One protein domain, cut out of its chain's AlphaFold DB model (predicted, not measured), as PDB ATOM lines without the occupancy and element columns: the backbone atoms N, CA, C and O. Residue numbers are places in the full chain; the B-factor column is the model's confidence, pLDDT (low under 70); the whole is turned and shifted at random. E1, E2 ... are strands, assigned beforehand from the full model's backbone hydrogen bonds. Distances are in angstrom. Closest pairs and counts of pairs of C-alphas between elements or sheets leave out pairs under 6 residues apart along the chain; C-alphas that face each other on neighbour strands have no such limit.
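Overview. This is residues 60 to 113 of the 123 residues of an uncharacterized protein of Streblomastix strix (UniProt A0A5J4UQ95). One sheet of five antiparallel strands is strongly twisted and curled like part of a barrel, left open, with its edge strands E1 and E5 apart. The long strand E2 runs along much of the length, with E1 beside its first part and E3 beside its later part; E4 and E5 carry the curl onward, and in the last stretch, residues 102 to 113, which has no named element, the chain folds back so that residues 107 to 108 pair with residues 100 to 101 of E5. The printed part has 54 residues with five named strands, E1 to E5 in that order both along the chain and across the sheet, and no named helix; the class is all strand. It is compact, with a radius of gyration of the C-alphas of 11.2 A, yet elongated in outline, with spans of 36 by 20 by 19 A.

Along the chain. E1, residues 60 to 63, begins at C-alpha 60 (72.870, -135.655, 18.342) and is 10.0 A long from first to last C-alpha. E2, residues 69 to 77, is the longest strand at 24.7 A and ends at C-alpha 77 (57.554, -132.866, 19.020). E3, residues 82 to 87, measures 16.3 A, and E4, residues 90 to 96, measures 17.8 A. E5, residues 99 to 101, measures 6.8 A and ends at C-alpha 101 (62.295, -143.387, 9.611).

Arrangement. The strands form a meander, each the antiparallel neighbour of the one before, and each successive pair is a hairpin. The pairing of E2 is staggered: its residues 69 to 72 pair with E1 and its residues 73 to 77 with E3. Between E1 and E2, at 143 degrees, the C-alphas of Cys 63 and Ser 69 face each other at 4.2 A, and N 72 and O 60 are within hydrogen-bond range at 2.8 A. E2 and E3 stand at 128 degrees, with N 77 and O 82 at 2.8 A. E3 and E4 stand at 141 degrees, with N 85 and O 93 at 2.8 A. E4 and E5 stand at 138 degrees, with N 94 and O 101 at 2.7 A. Residues 100 to 101 of E5 also pair, antiparallel, with residues 107 to 108. From edge to edge the strands' lines turn by 113 degrees and the way across the sheet turns by 142 degrees. E1 is apart from E3, E4 and E5.

Size, cuts and confidence. The C-alphas of Lys 66 and Arg 79, the two farthest apart, are 36.4 A from each other. The four links between named strands are tight. Residues 102 to 113 hold no named element. The printed part has no cut. Its mean pLDDT is 86.4, and no printed residue is under 70.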
ATOM      1  N   ILE A  60      72.396-134.300  18.064       86.38
ATOM      2  CA  ILE A  60      72.870-135.655  18.342       86.38
ATOM      3  C   ILE A  60      74.048-135.963  17.429       86.38
ATOM      4  O   ILE A  60      74.040-135.616  16.249       86.38
ATOM      5  N   GLU A  61      75.058-136.631  17.966       87.19
ATOM      6  CA  GLU A  61      76.135-137.200  17.167       87.19
ATOM      7  C   GLU A  61      75.831-138.673  16.909       87.19
ATOM      8  O   GLU A  61      75.535-139.432  17.835       87.19
ATOM      9  N   ILE A  62      75.891-139.072  15.643       86.25
ATOM     10  CA  ILE A  62      75.836-140.475  15.240       86.25
ATOM     11  C   ILE A  62      77.168-140.858  14.609       86.25
ATOM     12  O   ILE A  62      77.764-140.050  13.896       86.25
ATOM     13  N   CYS A  63      77.615-142.088  14.854       84.44
ATOM     14  CA  CYS A  63      78.864-142.611  14.310       84.44
ATOM     15  C   CYS A  63      78.621-143.893  13.515       84.44
ATOM     16  O   CYS A  63      77.746-144.689  13.868       84.44
ATOM     17  N   ASP A  64      79.410-144.099  12.465       83.50
ATOM     18  CA  ASP A  64      79.472-145.364  11.740       83.50
ATOM     19  C   ASP A  64      80.493-146.338  12.366       83.50
ATOM     20  O   ASP A  64      81.154-146.058  13.372       83.50
ATOM     21  N   ASP A  65      80.617-147.521  11.763       85.38
ATOM     22  CA  ASP A  65      81.552-148.576  12.168       85.38
ATOM     23  C   ASP A  65      83.030-148.207  11.957       85.38
ATOM     24  O   ASP A  65      83.922-148.842  12.524       85.38
ATOM     25  N   LYS A  66      83.297-147.165  11.168       83.94
ATOM     26  CA  LYS A  66      84.629-146.654  10.830       83.94
ATOM     27  C   LYS A  66      85.011-145.428  11.661       83.94
ATOM     28  O   LYS A  66      85.998-144.772  11.341       83.94
ATOM     29  N   MET A  67      84.272-145.152  12.739       84.31
ATOM     30  CA  MET A  67      84.411-143.959  13.582       84.31
ATOM     31  C   MET A  67      84.151-142.638  12.852       84.31
ATOM     32  O   MET A  67      84.436-141.585  13.415       84.31
ATOM     33  N   ASN A  68      83.596-142.650  11.640       83.62
ATOM     34  CA  ASN A  68      83.117-141.415  11.038       83.62
ATOM     35  C   ASN A  68      81.886-140.953  11.808       83.62
ATOM     36  O   ASN A  68      81.067-141.784  12.203       83.62
ATOM     37  N   SER A  69      81.742-139.649  12.019       85.06
ATOM     38  CA  SER A  69      80.613-139.109  12.769       85.06
ATOM     39  C   SER A  69      79.901-137.998  12.014       85.06
ATOM     40  O   SER A  69      80.447-137.364  11.111       85.06
ATOM     41  N   CYS A  70      78.629-137.788  12.326       83.50
ATOM     42  CA  CYS A  70      77.929-136.584  11.918       83.50
ATOM     43  C   CYS A  70      77.024-136.081  13.029       83.50
ATOM     44  O   CYS A  70      76.334-136.855  13.695       83.50
ATOM     45  N   GLN A  71      77.011-134.761  13.176       87.19
ATOM     46  CA  GLN A  71      76.080-134.066  14.046       87.19
ATOM     47  C   GLN A  71      74.797-133.766  13.276       87.19
ATOM     48  O   GLN A  71      74.830-133.211  12.173       87.19
ATOM     49  N   LEU A  72      73.671-134.149  13.864       86.19
ATOM     50  CA  LEU A  72      72.332-133.960  13.330       86.19
ATOM     51  C   LEU A  72      71.539-133.091  14.294       86.19
ATOM     52  O   LEU A  72      71.523-133.354  15.494       86.19
ATOM     53  N   MET A  73      70.867-132.076  13.763       88.75
ATOM     54  CA  MET A  73      69.962-131.254  14.556       88.75
ATOM     55  C   MET A  73      68.693-132.048  14.851       88.75
ATOM     56  O   MET A  73      68.167-132.729  13.965       88.75
ATOM     57  N   VAL A  74      68.192-131.963  16.080       89.69
ATOM     58  CA  VAL A  74      66.973-132.654  16.496       89.69
ATOM     59  C   VAL A  74      65.955-131.710  17.108       89.69
ATOM     60  O   VAL A  74      66.279-130.661  17.654       89.69
ATOM     61  N   ALA A  75      64.689-132.108  17.018       89.56
ATOM     62  CA  ALA A  75      63.591-131.434  17.684       89.56
ATOM     63  C   ALA A  75      62.645-132.441  18.334       89.56
ATOM     64  O   ALA A  75      62.269-133.455  17.737       89.56
ATOM     65  N   TYR A  76      62.206-132.121  19.549       88.88
ATOM     66  CA  TYR A  76      61.172-132.872  20.242       88.88
ATOM     67  C   TYR A  76      59.782-132.333  19.887       88.88
ATOM     68  O   TYR A  76      59.435-131.184  20.160       88.88
ATOM     69  N   GLY A  77      58.950-133.178  19.285       86.81
ATOM     70  CA  GLY A  77      57.554-132.866  19.020       86.81
ATOM     71  C   GLY A  77      56.713-133.036  20.278       86.81
ATOM     72  O   GLY A  77      56.185-134.119  20.508       86.81
ATOM     73  N   GLU A  78      56.514-131.967  21.052       83.69
ATOM     74  CA  GLU A  78      55.762-131.995  22.324       83.69
ATOM     75  C   GLU A  78      54.393-132.690  22.215       83.69
ATOM     76  O   GLU A  78      53.988-133.435  23.106       83.69
ATOM     77  N   ARG A  79      53.681-132.482  21.099       86.31
ATOM     78  CA  ARG A  79      52.359-133.079  20.861       86.31
ATOM     79  C   ARG A  79      52.417-134.574  20.549       86.31
ATOM     80  O   ARG A  79      51.482-135.295  20.884       86.31
ATOM     81  N   SER A  80      53.449-135.021  19.841       86.31
ATOM     82  CA  SER A  80      53.596-136.419  19.423       86.31
ATOM     83  C   SER A  80      54.410-137.248  20.413       86.31
ATOM     84  O   SER A  80      54.314-138.472  20.377       86.31
ATOM     85  N   GLY A  81      55.201-136.604  21.274       87.19
ATOM     86  CA  GLY A  81      56.182-137.256  22.137       87.19
ATOM     87  C   GLY A  81      57.350-137.880  21.370       87.19
ATOM     88  O   GLY A  81      57.977-138.809  21.866       87.19
ATOM     89  N   LYS A  82      57.599-137.430  20.135       89.31
ATOM     90  CA  LYS A  82      58.584-138.018  19.215       89.31
ATOM     91  C   LYS A  82      59.775-137.096  19.015       89.31
ATOM     92  O   LYS A  82      59.630-135.879  19.104       89.31
ATOM     93  N   ILE A  83      60.917-137.679  18.671       89.12
ATOM     94  CA  ILE A  83      62.123-136.947  18.283       89.12
ATOM     95  C   ILE A  83      62.227-136.972  16.758       89.12
ATOM     96  O   ILE A  83      62.011-138.009  16.129       89.12
ATOM     97  N   PHE A  84      62.558-135.830  16.170       89.44
ATOM     98  CA  PHE A  84      62.749-135.674  14.734       89.44
ATOM     99  C   PHE A  84      64.151-135.161  14.441       89.44
ATOM    100  O   PHE A  84      64.638-134.298  15.162       89.44
ATOM    101  N   ILE A  85      64.765-135.658  13.370       90.06
ATOM    102  CA  ILE A  85      65.958-135.060  12.771       90.06
ATOM    103  C   ILE A  85      65.512-133.938  11.845       90.06
ATOM    104  O   ILE A  85      64.594-134.117  11.036       90.06
ATOM    105  N   LEU A  86      66.197-132.807  11.949       87.31
ATOM    106  CA  LEU A  86      66.020-131.650  11.093       87.31
ATOM    107  C   LEU A  86      67.177-131.549  10.095       87.31
ATOM    108  O   LEU A  86      68.346-131.660  10.463       87.31
ATOM    109  N   ASP A  87      66.841-131.301   8.835       82.50
ATOM    110  CA  ASP A  87      67.784-130.926   7.782       82.50
ATOM    111  C   ASP A  87      67.345-129.573   7.222       82.50
ATOM    112  O   ASP A  87      66.280-129.472   6.620       82.50
ATOM    113  N   ASN A  88      68.143-128.526   7.447       79.44
ATOM    114  CA  ASN A  88      67.795-127.142   7.094       79.44
ATOM    115  C   ASN A  88      66.398-126.714   7.594       79.44
ATOM    116  O   ASN A  88      65.606-126.177   6.825       79.44
ATOM    117  N   ASP A  89      66.103-126.976   8.870       78.88
ATOM    118  CA  ASP A  89      64.820-126.681   9.538       78.88
ATOM    119  C   ASP A  89      63.612-127.520   9.078       78.88
ATOM    120  O   ASP A  89      62.529-127.406   9.657       78.88
ATOM    121  N   ASP A  90      63.785-128.420   8.108       82.94
ATOM    122  CA  ASP A  90      62.746-129.350   7.666       82.94
ATOM    123  C   ASP A  90      62.889-130.722   8.336       82.94
ATOM    124  O   ASP A  90      63.992-131.235   8.526       82.94
ATOM    125  N   ILE A  91      61.759-131.374   8.640       84.69
ATOM    126  CA  ILE A  91      61.760-132.739   9.184       84.69
ATOM    127  C   ILE A  91      62.300-133.708   8.129       84.69
ATOM    128  O   ILE A  91      61.639-134.026   7.132       84.69
ATOM    129  N   ALA A  92      63.492-134.221   8.400       85.88
ATOM    130  CA  ALA A  92      64.179-135.215   7.598       85.88
ATOM    131  C   ALA A  92      63.748-136.637   7.972       85.88
ATOM    132  O   ALA A  92      63.464-137.443   7.085       85.88
ATOM    133  N   ALA A  93      63.673-136.920   9.275       89.75
ATOM    134  CA  ALA A  93      63.373-138.248   9.793       89.75
ATOM    135  C   ALA A  93      62.749-138.198  11.195       89.75
ATOM    136  O   ALA A  93      62.968-137.259  11.953       89.75
ATOM    137  N   GLU A  94      62.005-139.235  11.558       91.50
ATOM    138  CA  GLU A  94      61.629-139.584  12.925       91.50
ATOM    139  C   GLU A  94      62.683-140.531  13.514       91.50
ATOM    140  O   GLU A  94      63.064-141.519  12.882       91.50
ATOM    141  N   VAL A  95      63.123-140.255  14.740       89.75
ATOM    142  CA  VAL A  95      63.999-141.143  15.508       89.75
ATOM    143  C   VAL A  95      63.136-142.103  16.322       89.75
ATOM    144  O   VAL A  95      62.247-141.681  17.065       89.75
ATOM    145  N   ARG A  96      63.403-143.403  16.190       91.75
ATOM    146  CA  ARG A  96      62.778-144.479  16.967       91.75
ATOM    147  C   ARG A  96      63.852-145.376  17.569       91.75
ATOM    148  O   ARG A  96      64.987-145.388  17.101       91.75
ATOM    149  N   ASP A  97      63.466-146.212  18.529       88.50
ATOM    150  CA  ASP A  97      64.372-147.188  19.157       88.50
ATOM    151  C   ASP A  97      65.031-148.138  18.139       88.50
ATOM    152  O   ASP A  97      66.142-148.614  18.349       88.50
ATOM    153  N   SER A  98      64.348-148.414  17.021       89.50
ATOM    154  CA  SER A  98      64.826-149.287  15.944       89.50
ATOM    155  C   SER A  98      65.609-148.569  14.837       89.50
ATOM    156  O   SER A  98      66.048-149.228  13.894       89.50
ATOM    157  N   GLY A  99      65.774-147.245  14.915       90.25
ATOM    158  CA  GLY A  99      66.514-146.445  13.937       90.25
ATOM    159  C   GLY A  99      65.732-145.245  13.407       90.25
ATOM    160  O   GLY A  99      64.835-144.716  14.066       90.25
ATOM    161  N   PHE A 100      66.085-144.812  12.199       90.88
ATOM    162  CA  PHE A 100      65.559-143.602  11.570       90.88
ATOM    163  C   PHE A 100      64.488-143.945  10.547       90.88
ATOM    164  O   PHE A 100      64.625-144.913   9.802       90.88
ATOM    165  N   TYR A 101      63.418-143.157  10.512       89.88
ATOM    166  CA  TYR A 101      62.295-143.387   9.611       89.88
ATOM    167  C   TYR A 101      61.908-142.106   8.897       89.88
ATOM    168  O   TYR A 101      61.862-141.045   9.509       89.88
ATOM    169  N   ASP A 102      61.596-142.194   7.613       87.44
ATOM    170  CA  ASP A 102      61.070-141.055   6.877       87.44
ATOM    171  C   ASP A 102      59.611-140.747   7.272       87.44
ATOM    172  O   ASP A 102      58.987-141.406   8.112       87.44
ATOM    173  N   GLN A 103      59.033-139.730   6.635       82.75
ATOM    174  CA  GLN A 103      57.648-139.315   6.876       82.75
ATOM    175  C   GLN A 103      56.607-140.358   6.419       82.75
ATOM    176  O   GLN A 103      55.457-140.303   6.857       82.75
ATOM    177  N   LEU A 104      56.992-141.305   5.557       85.06
ATOM    178  CA  LEU A 104      56.160-142.421   5.097       85.06
ATOM    179  C   LEU A 104      56.288-143.651   6.012       85.06
ATOM    180  O   LEU A 104      55.538-144.614   5.859       85.06
ATOM    181  N   GLY A 105      57.202-143.614   6.986       84.44
ATOM    182  CA  GLY A 105      57.499-144.726   7.879       84.44
ATOM    183  C   GLY A 105      58.434-145.773   7.271       84.44
ATOM    184  O   GLY A 105      58.500-146.881   7.803       84.44
ATOM    185  N   LEU A 106      59.147-145.443   6.192       87.75
ATOM    186  CA  LEU A 106      60.211-146.272   5.630       87.75
ATOM    187  C   LEU A 106      61.499-146.062   6.419       87.75
ATOM    188  O   LEU A 106      61.818-144.942   6.816       87.75
ATOM    189  N   GLN A 107      62.225-147.149   6.669       90.81
ATOM    190  CA  GLN A 107      63.477-147.085   7.410       90.81
ATOM    191  C   GLN A 107      64.567-146.439   6.550       90.81
ATOM    192  O   GLN A 107      64.784-146.832   5.407       90.81
ATOM    193  N   ILE A 108      65.248-145.459   7.129       88.75
ATOM    194  CA  ILE A 108      66.400-144.766   6.560       88.75
ATOM    195  C   ILE A 108      67.654-145.524   6.986       88.75
ATOM    196  O   ILE A 108      67.881-145.755   8.178       88.75
ATOM    197  N   ASP A 109      68.460-145.908   6.003       87.12
ATOM    198  CA  ASP A 109      69.746-146.551   6.253       87.12
ATOM    199  C   ASP A 109      70.795-145.531   6.713       87.12
ATOM    200  O   ASP A 109      70.807-144.378   6.276       87.12
ATOM    201  N   MET A 110      71.719-145.970   7.570       81.06
ATOM    202  CA  MET A 110      72.784-145.115   8.092       81.06
ATOM    203  C   MET A 110      73.657-144.520   6.982       81.06
ATOM    204  O   MET A 110      74.069-143.370   7.093       81.06
ATOM    205  N   SER A 111      73.878-145.238   5.875       80.06
ATOM    206  CA  SER A 111      74.656-144.740   4.729       80.06
ATOM    207  C   SER A 111      74.035-143.528   4.024       80.06
ATOM    208  O   SER A 111      74.714-142.854   3.249       80.06
ATOM    209  N   GLN A 112      72.759-143.225   4.290       83.44
ATOM    210  CA  GLN A 112      72.079-142.045   3.754       83.44
ATOM    211  C   GLN A 112      72.478-140.755   4.493       83.44
ATOM    212  O   GLN A 112      72.259-139.652   3.979       83.44
ATOM    213  N   PHE A 113      73.096-140.871   5.673       83.69
ATOM    214  CA  PHE A 113      73.698-139.750   6.385       83.69
ATOM    215  C   PHE A 113      75.131-139.513   5.904       83.69
ATOM    216  O   PHE A 113      75.929-140.435   5.737       83.69
TER     217      PHE A 113